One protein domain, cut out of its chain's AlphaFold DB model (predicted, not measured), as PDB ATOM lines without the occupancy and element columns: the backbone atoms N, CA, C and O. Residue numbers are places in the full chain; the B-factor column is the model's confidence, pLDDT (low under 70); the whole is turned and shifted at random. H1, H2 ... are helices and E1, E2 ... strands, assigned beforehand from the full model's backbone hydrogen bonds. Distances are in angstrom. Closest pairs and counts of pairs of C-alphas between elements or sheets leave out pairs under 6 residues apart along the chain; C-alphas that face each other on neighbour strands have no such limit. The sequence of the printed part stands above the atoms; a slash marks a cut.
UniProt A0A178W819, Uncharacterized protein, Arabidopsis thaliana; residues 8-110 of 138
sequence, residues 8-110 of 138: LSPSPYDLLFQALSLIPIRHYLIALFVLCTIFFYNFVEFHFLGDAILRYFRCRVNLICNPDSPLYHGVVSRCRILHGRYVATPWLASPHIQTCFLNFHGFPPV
ATOM      1  N   LEU A   8      -2.544  10.705  -7.500       60.75
ATOM      2  CA  LEU A   8      -1.740  11.732  -6.834       60.75
ATOM      3  C   LEU A   8      -1.117  11.260  -5.513       60.75
ATOM      4  O   LEU A   8      -0.648  12.089  -4.734       60.75
ATOM      5  N   SER A   9      -1.124   9.954  -5.231       68.25
ATOM      6  CA  SER A   9      -0.395   9.435  -4.078       68.25
ATOM      7  C   SER A   9       1.109   9.581  -4.355       68.25
ATOM      8  O   SER A   9       1.628   8.940  -5.273       68.25
ATOM      9  N   PRO A  10       1.825  10.473  -3.640       71.81
ATOM     10  CA  PRO A  10       3.256  10.632  -3.846       71.81
ATOM     11  C   PRO A  10       3.933   9.283  -3.632       71.81
ATOM     12  O   PRO A  10       3.583   8.543  -2.705       71.81
ATOM     13  N   SER A  11       4.895   8.959  -4.499       86.06
ATOM     14  CA  SER A  11       5.633   7.710  -4.381       86.06
ATOM     15  C   SER A  11       6.206   7.616  -2.964       86.06
ATOM     16  O   SER A  11       6.715   8.615  -2.445       86.06
ATOM     17  N   PRO A  12       6.179   6.440  -2.315       86.44
ATOM     18  CA  PRO A  12       6.771   6.270  -0.990       86.44
ATOM     19  C   PRO A  12       8.220   6.777  -0.910       86.44
ATOM     20  O   PRO A  12       8.652   7.263   0.133       86.44
ATOM     21  N   TYR A  13       8.954   6.719  -2.025       88.12
ATOM     22  CA  TYR A  13      10.302   7.270  -2.156       88.12
ATOM     23  C   TYR A  13      10.342   8.802  -2.134       88.12
ATOM     24  O   TYR A  13      11.240   9.361  -1.506       88.12
ATOM     25  N   ASP A  14       9.372   9.479  -2.752       88.50
ATOM     26  CA  ASP A  14       9.274  10.945  -2.753       88.50
ATOM     27  C   ASP A  14       9.007  11.462  -1.337       88.50
ATOM     28  O   ASP A  14       9.651  12.408  -0.880       88.50
ATOM     29  N   LEU A  15       8.125  10.771  -0.604       90.25
ATOM     30  CA  LEU A  15       7.856  11.062   0.804       90.25
ATOM     31  C   LEU A  15       9.122  10.911   1.660       90.25
ATOM     32  O   LEU A  15       9.401  11.738   2.529       90.25
ATOM     33  N   LEU A  16       9.908   9.862   1.401       90.69
ATOM     34  CA  LEU A  16      11.153   9.588   2.116       90.69
ATOM     35  C   LEU A  16      12.222  10.645   1.809       90.69
ATOM     36  O   LEU A  16      12.925  11.098   2.710       90.69
ATOM     37  N   PHE A  17      12.316  11.081   0.552       90.31
ATOM     38  CA  PHE A  17      13.254  12.113   0.121       90.31
ATOM     39  C   PHE A  17      12.895  13.483   0.705       90.31
ATOM     40  O   PHE A  17      13.775  14.223   1.146       90.31
ATOM     41  N   GLN A  18      11.602  13.801   0.775       90.50
ATOM     42  CA  GLN A  18      11.103  14.999   1.443       90.50
ATOM     43  C   GLN A  18      11.378  14.957   2.951       90.50
ATOM     44  O   GLN A  18      11.819  15.949   3.527       90.50
ATOM     45  N   ALA A  19      11.180  13.807   3.599       89.75
ATOM     46  CA  ALA A  19      11.517  13.639   5.010       89.75
ATOM     47  C   ALA A  19      13.026  13.813   5.264       89.75
ATOM     48  O   ALA A  19      13.421  14.471   6.225       89.75
ATOM     49  N   LEU A  20      13.875  13.277   4.384       90.25
ATOM     50  CA  LEU A  20      15.329  13.431   4.455       90.25
ATOM     51  C   LEU A  20      15.772  14.883   4.214       90.25
ATOM     52  O   LEU A  20      16.670  15.366   4.906       90.25
ATOM     53  N   SER A  21      15.153  15.611   3.284       90.31
ATOM     54  CA  SER A  21      15.532  17.001   2.984       90.31
ATOM     55  C   SER A  21      15.192  17.983   4.113       90.31
ATOM     56  O   SER A  21      15.854  19.012   4.247       90.31
ATOM     57  N   LEU A  22      14.220  17.643   4.967       93.88
ATOM     58  CA  LEU A  22      13.876  18.405   6.172       93.88
ATOM     59  C   LEU A  22      14.934  18.287   7.283       93.88
ATOM     60  O   LEU A  22      14.974  19.129   8.184       93.88
ATOM     61  N   ILE A  23      15.794  17.264   7.241       92.94
ATOM     62  CA  ILE A  23      16.851  17.083   8.239       92.94
ATOM     63  C   ILE A  23      17.947  18.139   8.013       92.94
ATOM     64  O   ILE A  23      18.478  18.258   6.905       92.94
ATOM     65  N   PRO A  24      18.374  18.878   9.054       94.44
ATOM     66  CA  PRO A  24      19.443  19.858   8.920       94.44
ATOM     67  C   PRO A  24      20.752  19.235   8.421       94.44
ATOM     68  O   PRO A  24      21.210  18.219   8.947       94.44
ATOM     69  N   ILE A  25      21.441  19.930   7.507       93.12
ATOM     70  CA  ILE A  25      22.736  19.516   6.921       93.12
ATOM     71  C   ILE A  25      23.764  19.105   7.989       93.12
ATOM     72  O   ILE A  25      24.555  18.188   7.787       93.12
ATOM     73  N   ARG A  26      23.719  19.734   9.170       95.75
ATOM     74  CA  ARG A  26      24.597  19.413  10.305       95.75
ATOM     75  C   ARG A  26      24.554  17.933  10.695       95.75
ATOM     76  O   ARG A  26      25.588  17.387  11.049       95.75
ATOM     77  N   HIS A  27      23.390  17.288  10.640       93.75
ATOM     78  CA  HIS A  27      23.254  15.882  11.029       93.75
ATOM     79  C   HIS A  27      23.926  14.962  10.010       93.75
ATOM     80  O   HIS A  27      24.632  14.038  10.404       93.75
ATOM     81  N   TYR A  28      23.808  15.272   8.716       94.31
ATOM     82  CA  TYR A  28      24.531  14.566   7.660       94.31
ATOM     83  C   TYR A  28      26.045  14.725   7.792       94.31
ATOM     84  O   TYR A  28      26.772  13.746   7.665       94.31
ATOM     85  N   LEU A  29      26.524  15.931   8.112       95.88
ATOM     86  CA  LEU A  29      27.948  16.169   8.354       95.88
ATOM     87  C   LEU A  29      28.466  15.379   9.564       95.88
ATOM     88  O   LEU A  29      29.552  14.812   9.492       95.88
ATOM     89  N   ILE A  30      27.692  15.301  10.652       95.62
ATOM     90  CA  ILE A  30      28.051  14.492  11.828       95.62
ATOM     91  C   ILE A  30      28.057  13.002  11.476       95.62
ATOM     92  O   ILE A  30      29.013  12.308  11.808       95.62
ATOM     93  N   ALA A  31      27.028  12.506  10.784       95.38
ATOM     94  CA  ALA A  31      26.953  11.108  10.370       95.38
ATOM     95  C   ALA A  31      28.128  10.734   9.456       95.38
ATOM     96  O   ALA A  31      28.802   9.734   9.698       95.38
ATOM     97  N   LEU A  32      28.432  11.577   8.467       95.75
ATOM     98  CA  LEU A  32      29.597  11.420   7.601       95.75
ATOM     99  C   LEU A  32      30.892  11.415   8.415       95.75
ATOM    100  O   LEU A  32      31.726  10.541   8.219       95.75
ATOM    101  N   PHE A  33      31.051  12.343   9.358       94.25
ATOM    102  CA  PHE A  33      32.229  12.402  10.218       94.25
ATOM    103  C   PHE A  33      32.413  11.121  11.045       94.25
ATOM    104  O   PHE A  33      33.527  10.601  11.131       94.25
ATOM    105  N   VAL A  34      31.334  10.575  11.614       93.56
ATOM    106  CA  VAL A  34      31.366   9.308  12.361       93.56
ATOM    107  C   VAL A  34      31.750   8.150  11.444       93.56
ATOM    108  O   VAL A  34      32.652   7.387  11.782       93.56
ATOM    109  N   LEU A  35      31.131   8.045  10.265       94.56
ATOM    110  CA  LEU A  35      31.453   7.006   9.284       94.56
ATOM    111  C   LEU A  35      32.907   7.096   8.816       94.56
ATOM    112  O   LEU A  35      33.601   6.082   8.790       94.56
ATOM    113  N   CYS A  36      33.397   8.300   8.516       92.25
ATOM    114  CA  CYS A  36      34.798   8.533   8.187       92.25
ATOM    115  C   CYS A  36      35.709   8.114   9.340       92.25
ATOM    116  O   CYS A  36      36.688   7.417   9.108       92.25
ATOM    117  N   THR A  37      35.384   8.486  10.578       88.75
ATOM    118  CA  THR A  37      36.180   8.107  11.754       88.75
ATOM    119  C   THR A  37      36.260   6.589  11.897       88.75
ATOM    120  O   THR A  37      37.352   6.058  12.064       88.75
ATOM    121  N   ILE A  38      35.134   5.879  11.758       90.62
ATOM    122  CA  ILE A  38      35.091   4.409  11.794       90.62
ATOM    123  C   ILE A  38      35.915   3.818  10.648       90.62
ATOM    124  O   ILE A  38      36.700   2.897  10.871       90.62
ATOM    125  N   PHE A  39      35.771   4.347   9.433       91.25
ATOM    126  CA  PHE A  39      36.535   3.897   8.276       91.25
ATOM    127  C   PHE A  39      38.040   4.078   8.495       91.25
ATOM    128  O   PHE A  39      38.782   3.112   8.387       91.25
ATOM    129  N   PHE A  40      38.500   5.274   8.862       87.62
ATOM    130  CA  PHE A  40      39.922   5.536   9.097       87.62
ATOM    131  C   PHE A  40      40.479   4.731  10.275       87.62
ATOM    132  O   PHE A  40      41.605   4.244  10.193       87.62
ATOM    133  N   TYR A  41      39.695   4.540  11.336       88.12
ATOM    134  CA  TYR A  41      40.100   3.732  12.481       88.12
ATOM    135  C   TYR A  41      40.319   2.265  12.096       88.12
ATOM    136  O   TYR A  41      41.307   1.682  12.514       88.12
ATOM    137  N   ASN A  42      39.442   1.671  11.281       87.12
ATOM    138  CA  ASN A  42      39.538   0.248  10.933       87.12
ATOM    139  C   ASN A  42      40.402  -0.023   9.695       87.12
ATOM    140  O   ASN A  42      41.117  -1.014   9.656       87.12
ATOM    141  N   PHE A  43      40.328   0.827   8.671       87.25
ATOM    142  CA  PHE A  43      41.021   0.614   7.399       87.25
ATOM    143  C   PHE A  43      42.460   1.125   7.423       87.25
ATOM    144  O   PHE A  43      43.360   0.468   6.917       87.25
ATOM    145  N   VAL A  44      42.680   2.311   7.997       82.31
ATOM    146  CA  VAL A  44      44.020   2.914   8.102       82.31
ATOM    147  C   VAL A  44      44.652   2.593   9.457       82.31
ATOM    148  O   VAL A  44      45.791   2.982   9.700       82.31
ATOM    149  N   GLU A  45      43.939   1.888  10.342       86.00
ATOM    150  CA  GLU A  45      44.375   1.639  11.718       86.00
ATOM    151  C   GLU A  45      44.767   2.951  12.419       86.00
ATOM    152  O   GLU A  45      45.790   3.034  13.096       86.00
ATOM    153  N   PHE A  46      43.999   4.025  12.188       83.50
ATOM    154  CA  PHE A  46      44.311   5.358  12.701       83.50
ATOM    155  C   PHE A  46      43.736   5.566  14.106       83.50
ATOM    156  O   PHE A  46      42.600   6.009  14.287       83.50
ATOM    157  N   HIS A  47      44.554   5.286  15.117       82.25
ATOM    158  CA  HIS A  47      44.182   5.285  16.533       82.25
ATOM    159  C   HIS A  47      44.338   6.650  17.220       82.25
ATOM    160  O   HIS A  47      44.191   6.753  18.435       82.25
ATOM    161  N   PHE A  48      44.557   7.729  16.460       80.88
ATOM    162  CA  PHE A  48      44.888   9.055  16.999       80.88
ATOM    163  C   PHE A  48      43.893   9.550  18.049       80.88
ATOM    164  O   PHE A  48      44.299  10.111  19.063       80.88
ATOM    165  N   LEU A  49      42.592   9.344  17.822       75.19
ATOM    166  CA  LEU A  49      41.561   9.799  18.752       75.19
ATOM    167  C   LEU A  49      41.637   9.034  20.083       75.19
ATOM    168  O   LEU A  49      41.576   9.647  21.146       75.19
ATOM    169  N   GLY A  50      41.837   7.714  20.022       74.75
ATOM    170  CA  GLY A  50      42.065   6.881  21.201       74.75
ATOM    171  C   GLY A  50      43.347   7.287  21.923       74.75
ATOM    172  O   GLY A  50      43.326   7.542  23.124       74.75
ATOM    173  N   ASP A  51      44.438   7.459  21.184       76.31
ATOM    174  CA  ASP A  51      45.749   7.766  21.750       76.31
ATOM    175  C   ASP A  51      45.841   9.175  22.349       76.31
ATOM    176  O   ASP A  51      46.507   9.379  23.373       76.31
ATOM    177  N   ALA A  52      45.141  10.149  21.755       75.94
ATOM    178  CA  ALA A  52      45.063  11.524  22.240       75.94
ATOM    179  C   ALA A  52      44.201  11.631  23.504       75.94
ATOM    180  O   ALA A  52      44.604  12.293  24.465       75.94
ATOM    181  N   ILE A  53      43.045  10.960  23.528       73.50
ATOM    182  CA  ILE A  53      42.115  10.988  24.665       73.50
ATOM    183  C   ILE A  53      42.673  10.179  25.844       73.50
ATOM    184  O   ILE A  53      42.649  10.648  26.982       73.50
ATOM    185  N   LEU A  54      43.230   8.992  25.590       69.38
ATOM    186  CA  LEU A  54      43.716   8.068  26.625       69.38
ATOM    187  C   LEU A  54      45.191   8.289  26.996       69.38
ATOM    188  O   LEU A  54      45.738   7.565  27.827       69.38
ATOM    189  N   ARG A  55      45.844   9.316  26.430       67.75
ATOM    190  CA  ARG A  55      47.270   9.634  26.641       67.75
ATOM    191  C   ARG A  55      48.218   8.463  26.326       67.75
ATOM    192  O   ARG A  55      49.330   8.443  26.862       67.75
ATOM    193  N   TYR A  56      47.848   7.538  25.436       66.12
ATOM    194  CA  TYR A  56      48.742   6.451  25.004       66.12
ATOM    195  C   TYR A  56      50.008   6.965  24.320       66.12
ATOM    196  O   TYR A  56      51.049   6.317  24.385       66.12
ATOM    197  N   PHE A  57      49.991   8.197  23.802       67.69
ATOM    198  CA  PHE A  57      51.212   8.865  23.365       67.69
ATOM    199  C   PHE A  57      52.256   9.045  24.476       67.69
ATOM    200  O   PHE A  57      53.350   9.473  24.163       67.69
ATOM    201  N   ARG A  58      51.983   8.773  25.761       70.69
ATOM    202  CA  ARG A  58      52.956   8.896  26.865       70.69
ATOM    203  C   ARG A  58      53.126   7.577  27.615       70.69
ATOM    204  O   ARG A  58      52.786   7.483  28.797       70.69
ATOM    205  N   CYS A  59      53.714   6.587  26.956       70.44
ATOM    206  CA  CYS A  59      54.005   5.290  27.562       70.44
ATOM    207  C   CYS A  59      55.304   5.306  28.383       70.44
ATOM    208  O   CYS A  59      56.273   6.002  28.065       70.44
ATOM    209  N   ARG A  60      55.340   4.524  29.469       72.50
ATOM    210  CA  ARG A  60      56.610   4.191  30.132       72.50
ATOM    211  C   ARG A  60      57.340   3.163  29.276       72.50
ATOM    212  O   ARG A  60      56.727   2.192  28.844       72.50
ATOM    213  N   VAL A  61      58.631   3.383  29.045       74.50
ATOM    214  CA  VAL A  61      59.485   2.396  28.379       74.50
ATOM    215  C   VAL A  61      59.585   1.178  29.296       74.50
ATOM    216  O   VAL A  61      60.019   1.308  30.440       74.50
ATOM    217  N   ASN A  62      59.152   0.013  28.814       79.75
ATOM    218  CA  ASN A  62      59.367  -1.256  29.500       79.75
ATOM    219  C   ASN A  62      60.592  -1.932  28.880       79.75
ATOM    220  O   ASN A  62      60.564  -2.302  27.708       79.75
ATOM    221  N   LEU A  63      61.678  -2.036  29.644       81.38
ATOM    222  CA  LEU A  63      62.911  -2.672  29.194       81.38
ATOM    223  C   LEU A  63      62.913  -4.126  29.656       81.38
ATOM    224  O   LEU A  63      62.897  -4.400  30.853       81.38
ATOM    225  N   ILE A  64      62.960  -5.052  28.700       85.44
ATOM    226  CA  ILE A  64      63.201  -6.466  28.982       85.44
ATOM    227  C   ILE A  64      64.712  -6.666  28.940       85.44
ATOM    228  O   ILE A  64      65.323  -6.702  27.873       85.44
ATOM    229  N   CYS A  65      65.330  -6.727  30.111       85.31
ATOM    230  CA  CYS A  65      66.775  -6.829  30.259       85.31
ATOM    231  C   CYS A  65      67.126  -7.562  31.550       85.31
ATOM    232  O   CYS A  65      66.367  -7.523  32.515       85.31
ATOM    233  N   ASN A  66      68.306  -8.181  31.579       88.25
ATOM    234  CA  ASN A  66      68.874  -8.674  32.826       88.25
ATOM    235  C   ASN A  66      69.429  -7.474  33.627       88.25
ATOM    236  O   ASN A  66      70.400  -6.868  33.159       88.25
ATOM    237  N   PRO A  67      68.837  -7.117  34.784       84.94
ATOM    238  CA  PRO A  67      69.261  -5.956  35.562       84.94
ATOM    239  C   PRO A  67      70.681  -6.093  36.125       84.94
ATOM    240  O   PRO A  67      71.339  -5.076  36.304       84.94
ATOM    241  N   ASP A  68      71.180  -7.318  36.317       88.81
ATOM    242  CA  ASP A  68      72.523  -7.584  36.855       88.81
ATOM    243  C   ASP A  68      73.618  -7.547  35.776       88.81
ATOM    244  O   ASP A  68      74.807  -7.719  36.051       88.81
ATOM    245  N   SER A  69      73.238  -7.344  34.509       90.12
ATOM    246  CA  SER A  69      74.197  -7.296  33.412       90.12
ATOM    247  C   SER A  69      75.024  -6.003  33.460       90.12
ATOM    248  O   SER A  69      74.457  -4.904  33.454       90.12
ATOM    249  N   PRO A  70      76.366  -6.080  33.369       88.88
ATOM    250  CA  PRO A  70      77.218  -4.898  33.232       88.88
ATOM    251  C   PRO A  70      76.840  -4.026  32.025       88.88
ATOM    252  O   PRO A  70      76.961  -2.800  32.072       88.88
ATOM    253  N   LEU A  71      76.331  -4.648  30.955       86.50
ATOM    254  CA  LEU A  71      75.850  -3.950  29.763       86.50
ATOM    255  C   LEU A  71      74.625  -3.085  30.078       86.50
ATOM    256  O   LEU A  71      74.553  -1.943  29.630       86.50
ATOM    257  N   TYR A  72      73.685  -3.607  30.872       88.31
ATOM    258  CA  TYR A  72      72.493  -2.864  31.276       88.31
ATOM    259  C   TYR A  72      72.879  -1.597  32.043       88.31
ATOM    260  O   TYR A  72      72.464  -0.499  31.667       88.31
ATOM    261  N   HIS A  73      73.754  -1.722  33.043       89.31
ATOM    262  CA  HIS A  73      74.246  -0.573  33.803       89.31
ATOM    263  C   HIS A  73      74.989   0.440  32.923       89.31
ATOM    264  O   HIS A  73      74.779   1.649  33.064       89.31
ATOM    265  N   GLY A  74      75.816  -0.028  31.985       88.50
ATOM    266  CA  GLY A  74      76.542   0.834  31.052       88.50
ATOM    267  C   GLY A  74      75.626   1.628  30.113       88.50
ATOM    268  O   GLY A  74      75.861   2.816  29.885       88.50
ATOM    269  N   VAL A  75      74.564   1.002  29.601       88.62
ATOM    270  CA  VAL A  75      73.619   1.630  28.664       88.62
ATOM    271  C   VAL A  75      72.645   2.551  29.391       88.62
ATOM    272  O   VAL A  75      72.475   3.703  28.988       88.62
ATOM    273  N   VAL A  76      72.021   2.079  30.475       89.00
ATOM    274  CA  VAL A  76      71.021   2.862  31.211       89.00
ATOM    275  C   VAL A  76      71.654   4.108  31.804       89.00
ATOM    276  O   VAL A  76      71.149   5.190  31.539       89.00
ATOM    277  N   SER A  77      72.799   4.005  32.488       89.00
ATOM    278  CA  SER A  77      73.451   5.167  33.119       89.00
ATOM    279  C   SER A  77      73.781   6.308  32.148       89.00
ATOM    280  O   SER A  77      73.787   7.471  32.549       89.00
ATOM    281  N   ARG A  78      74.027   6.001  30.868       88.00
ATOM    282  CA  ARG A  78      74.394   6.990  29.843       88.00
ATOM    283  C   ARG A  78      73.217   7.457  28.988       88.00
ATOM    284  O   ARG A  78      73.286   8.535  28.400       88.00
ATOM    285  N   CYS A  79      72.130   6.692  28.916       84.75
ATOM    286  CA  CYS A  79      71.010   7.002  28.036       84.75
ATOM    287  C   CYS A  79      69.862   7.694  28.789       84.75
ATOM    288  O   CYS A  79      68.971   7.061  29.360       84.75
ATOM    289  N   ARG A  80      69.830   9.034  28.747       83.19
ATOM    290  CA  ARG A  80      68.736   9.838  29.338       83.19
ATOM    291  C   ARG A  80      67.356   9.494  28.772       83.19
ATOM    292  O   ARG A  80      66.374   9.599  29.498       83.19
ATOM    293  N   ILE A  81      67.281   9.074  27.508       80.31
ATOM    294  CA  ILE A  81      66.015   8.738  26.839       80.31
ATOM    295  C   ILE A  81      65.338   7.534  27.510       80.31
ATOM    296  O   ILE A  81      64.120   7.541  27.665       80.31
ATOM    297  N   LEU A  82      66.112   6.554  27.991       83.50
ATOM    298  CA  LEU A  82      65.579   5.357  28.658       83.50
ATOM    299  C   LEU A  82      64.922   5.653  30.013       83.50
ATOM    300  O   LEU A  82      64.077   4.889  30.465       83.50
ATOM    301  N   HIS A  83      65.277   6.772  30.645       82.56
ATOM    302  CA  HIS A  83      64.688   7.211  31.912       82.56
ATOM    303  C   HIS A  83      63.401   8.029  31.725       82.56
ATOM    304  O   HIS A  83      62.684   8.309  32.689       82.56
ATOM    305  N   GLY A  84      63.129   8.471  30.496       79.44
ATOM    306  CA  GLY A  84      61.982   9.300  30.161       79.44
ATOM    307  C   GLY A  84      60.710   8.495  29.906       79.44
ATOM    308  O   GLY A  84      60.701   7.269  29.820       79.44
ATOM    309  N   ARG A  85      59.600   9.217  29.734       79.12
ATOM    310  CA  ARG A  85      58.428   8.640  29.069       79.12
ATOM    311  C   ARG A  85      58.682   8.668  27.574       79.12
ATOM    312  O   ARG A  85      59.069   9.711  27.048       79.12
ATOM    313  N   TYR A  86      58.436   7.546  26.915       74.81
ATOM    314  CA  TYR A  86      58.431   7.511  25.468       74.81
ATOM    315  C   TYR A  86      57.209   8.278  24.985       74.81
ATOM    316  O   TYR A  86      56.083   7.988  25.406       74.81
ATOM    317  N   VAL A  87      57.454   9.288  24.150       72.75
ATOM    318  CA  VAL A  87      56.386  10.015  23.481       72.75
ATOM    319  C   VAL A  87      56.330   9.549  22.042       72.75
ATOM    320  O   VAL A  87      57.188   9.925  21.245       72.75
ATOM    321  N   ALA A  88      55.353   8.696  21.732       69.12
ATOM    322  CA  ALA A  88      55.113   8.306  20.351       69.12
ATOM    323  C   ALA A  88      54.731   9.563  19.559       69.12
ATOM    324  O   ALA A  88      53.953  10.397  20.032       69.12
ATOM    325  N   THR A  89      55.319   9.739  18.378       73.31
ATOM    326  CA  THR A  89      54.979  10.875  17.525       73.31
ATOM    327  C   THR A  89      53.532  10.739  17.040       73.31
ATOM    328  O   THR A  89      53.067   9.632  16.795       73.31
ATOM    329  N   PRO A  90      52.783  11.835  16.863       65.69
ATOM    330  CA  PRO A  90      51.369  11.753  16.488       65.69
ATOM    331  C   PRO A  90      51.078  10.987  15.187       65.69
ATOM    332  O   PRO A  90      50.007  10.412  15.037       65.69
ATOM    333  N   TRP A  91      52.030  10.943  14.252       68.25
ATOM    334  CA  TRP A  91      51.910  10.185  13.000       68.25
ATOM    335  C   TRP A  91      52.182   8.676  13.148       68.25
ATOM    336  O   TRP A  91      51.873   7.928  12.226       68.25
ATOM    337  N   LEU A  92      52.692   8.211  14.301       68.50
ATOM    338  CA  LEU A  92      52.731   6.787  14.681       68.50
ATOM    339  C   LEU A  92      51.346   6.234  15.051       68.50
ATOM    340  O   LEU A  92      51.221   5.039  15.287       68.50
ATOM    341  N   ALA A  93      50.306   7.073  15.074       74.81
ATOM    342  CA  ALA A  93      48.932   6.640  15.317       74.81
ATOM    343  C   ALA A  93      48.388   5.676  14.245       74.81
ATOM    344  O   ALA A  93      47.295   5.149  14.414       74.81
ATOM    345  N   SER A  94      49.113   5.478  13.138       81.88
ATOM    346  CA  SER A  94      48.849   4.437  12.147       81.88
ATOM    347  C   SER A  94      50.172   3.889  11.595       81.88
ATOM    348  O   SER A  94      51.016   4.679  11.149       81.88
ATOM    349  N   PRO A  95      50.357   2.557  11.543       81.31
ATOM    350  CA  PRO A  95      51.553   1.943  10.963       81.31
ATOM    351  C   PRO A  95      51.694   2.247   9.462       81.31
ATOM    352  O   PRO A  95      52.803   2.412   8.941       81.31
ATOM    353  N   HIS A  96      50.570   2.391   8.758       85.06
ATOM    354  CA  HIS A  96      50.550   2.736   7.338       85.06
ATOM    355  C   HIS A  96      51.026   4.167   7.100       85.06
ATOM    356  O   HIS A  96      51.870   4.401   6.234       85.06
ATOM    357  N   ILE A  97      50.543   5.119   7.903       81.75
ATOM    358  CA  ILE A  97      50.982   6.518   7.824       81.75
ATOM    359  C   ILE A  97      52.463   6.631   8.187       81.75
ATOM    360  O   ILE A  97      53.200   7.328   7.493       81.75
ATOM    361  N   GLN A  98      52.924   5.904   9.208       84.06
ATOM    362  CA  GLN A  98      54.339   5.861   9.573       84.06
ATOM    363  C   GLN A  98      55.213   5.390   8.401       84.06
ATOM    364  O   GLN A  98      56.225   6.020   8.090       84.06
ATOM    365  N   THR A  99      54.818   4.304   7.736       84.31
ATOM    366  CA  THR A  99      55.566   3.735   6.604       84.31
ATOM    367  C   THR A  99      55.573   4.688   5.412       84.31
ATOM    368  O   THR A  99      56.617   4.940   4.818       84.31
ATOM    369  N   CYS A 100      54.414   5.266   5.103       84.44
ATOM    370  CA  CYS A 100      54.236   6.252   4.045       84.44
ATOM    371  C   CYS A 100      55.120   7.489   4.286       84.44
ATOM    372  O   CYS A 100      55.871   7.909   3.408       84.44
ATOM    373  N   PHE A 101      55.127   8.012   5.514       83.88
ATOM    374  CA  PHE A 101      55.978   9.132   5.905       83.88
ATOM    375  C   PHE A 101      57.468   8.806   5.771       83.88
ATOM    376  O   PHE A 101      58.214   9.602   5.212       83.88
ATOM    377  N   LEU A 102      57.913   7.636   6.236       82.94
ATOM    378  CA  LEU A 102      59.309   7.219   6.079       82.94
ATOM    379  C   LEU A 102      59.694   7.050   4.605       82.94
ATOM    380  O   LEU A 102      60.821   7.356   4.228       82.94
ATOM    381  N   ASN A 103      58.768   6.609   3.758       84.81
ATOM    382  CA  ASN A 103      59.025   6.477   2.330       84.81
ATOM    383  C   ASN A 103      59.184   7.841   1.637       84.81
ATOM    384  O   ASN A 103      60.133   8.028   0.880       84.81
ATOM    385  N   PHE A 104      58.303   8.802   1.929       85.81
ATOM    386  CA  PHE A 104      58.298  10.110   1.259       85.81
ATOM    387  C   PHE A 104      59.229  11.153   1.897       85.81
ATOM    388  O   PHE A 104      59.783  11.993   1.196       85.81
ATOM    389  N   HIS A 105      59.406  11.108   3.217       81.12
ATOM    390  CA  HIS A 105      60.119  12.119   4.012       81.12
ATOM    391  C   HIS A 105      61.219  11.534   4.901       81.12
ATOM    392  O   HIS A 105      61.822  12.266   5.683       81.12
ATOM    393  N   GLY A 106      61.482  10.227   4.832       71.38
ATOM    394  CA  GLY A 106      62.317   9.554   5.825       71.38
ATOM    395  C   GLY A 106      63.785   9.951   5.824       71.38
ATOM    396  O   GLY A 106      64.436   9.608   6.805       71.38
ATOM    397  N   PHE A 107      64.280  10.629   4.771       73.38
ATOM    398  CA  PHE A 107      65.674  11.077   4.584       73.38
ATOM    399  C   PHE A 107      66.657  10.277   5.445       73.38
ATOM    400  O   PHE A 107      67.231  10.829   6.390       73.38
ATOM    401  N   PRO A 108      66.769   8.953   5.207       73.81
ATOM    402  CA  PRO A 108      67.455   8.096   6.148       73.81
ATOM    403  C   PRO A 108      68.905   8.574   6.244       73.81
ATOM    404  O   PRO A 108      69.553   8.754   5.207       73.81
ATOM    405  N   PRO A 109      69.417   8.821   7.458       70.69
ATOM    406  CA  PRO A 109      70.800   9.229   7.623       70.69
ATOM    407  C   PRO A 109      71.716   8.168   7.010       70.69
ATOM    408  O   PRO A 109      71.587   6.972   7.287       70.69
ATOM    409  N   VAL A 110      72.630   8.610   6.145       76.88
ATOM    410  CA  VAL A 110      73.612   7.723   5.522       76.88
ATOM    411  C   VAL A 110      74.668   7.409   6.570       76.88
ATOM    412  O   VAL A 110      75.543   8.219   6.859       76.88
TER     413      VAL A 110
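Overview. This is residues 8 to 110 of the 138 residues of an uncharacterized protein of Arabidopsis thaliana (UniProt A0A178W819). This is a long, thin, open run of helices: H1 and H2 follow each other in a zigzag arm on one side of the length, and on the far side the backbone goes out through E1, turns through H4 and comes back through H5 and E2 as a long loop. Short H3 and H6 lie near the middle of the length, where H7 and the tail after it branch off to one side. The printed part has 103 residues with seven named helices and two named strands, in the order H1 H2 H3 E1 H4 H5 E2 H6 H7; the class is mostly helix, and the sheet E1 - E2 is antiparallel. The whole is extended, a rod spanning 90 by 32 by 19 A, with a radius of gyration of the C-alphas of 24.7 A.

Arrangement. Begin at the small sheet, where E1, residues 58 to 60, and E2, residues 85 to 87, are antiparallel neighbours at 141 degrees. Look at N 86 and O 59, 2.9 A apart, and N 59 and O 86, 3.2 A apart, both within hydrogen-bond range. Farther out, H4, residues 70 to 78, and H5, residues 80 to 83, are close but not clearly touching; their closest C-alphas, of Val 76 and Leu 82, are 6.5 A apart. Going the other way, H3, residues 48 to 53, and H6, residues 90 to 93, only just touch, with 3 pairs of C-alphas within 8 A, the closest those of Phe 48 and Ala 93 at 5.0 A. H6 and H7, residues 95 to 105, touch only at the corner, and only just, with 3 such pairs; the closest C-alphas are those of Leu 92 and Gln 98, 5.4 A apart. H2, residues 25 to 43, is near H3, with 5 pairs of C-alphas within 10 A. H1, residues 12 to 21, and H2 are apart. In H1, H2, H3 and H7 every O i to N i+4 pair is within hydrogen-bond range, in H4 4 of 5 are, and H5 and H6 are too short for such a pair.

Along the chain. Find C-alpha 25 at (22.736, 19.516, 6.921); from there H2 runs 26.3 A to C-alpha 43. H1 starts at C-alpha 12, (6.771, 6.270, -0.990), and is 14.4 A long. H4 measures 12.7 A, and H7 runs 15.0 A to C-alpha 105 at (60.119, 12.119, 4.012).

Size, cuts and confidence. The C-alphas farthest apart, of Leu 8 and Pro 70, are 90.1 A apart. The printed part has no cut and no long link. Residues 8 to 19, 21 to 27 and 29 to 36 stand free. The mean pLDDT of the printed part is 83.1, and it is under 70 at residues 8 to 9, 54 to 57, 88 and 90 to 92.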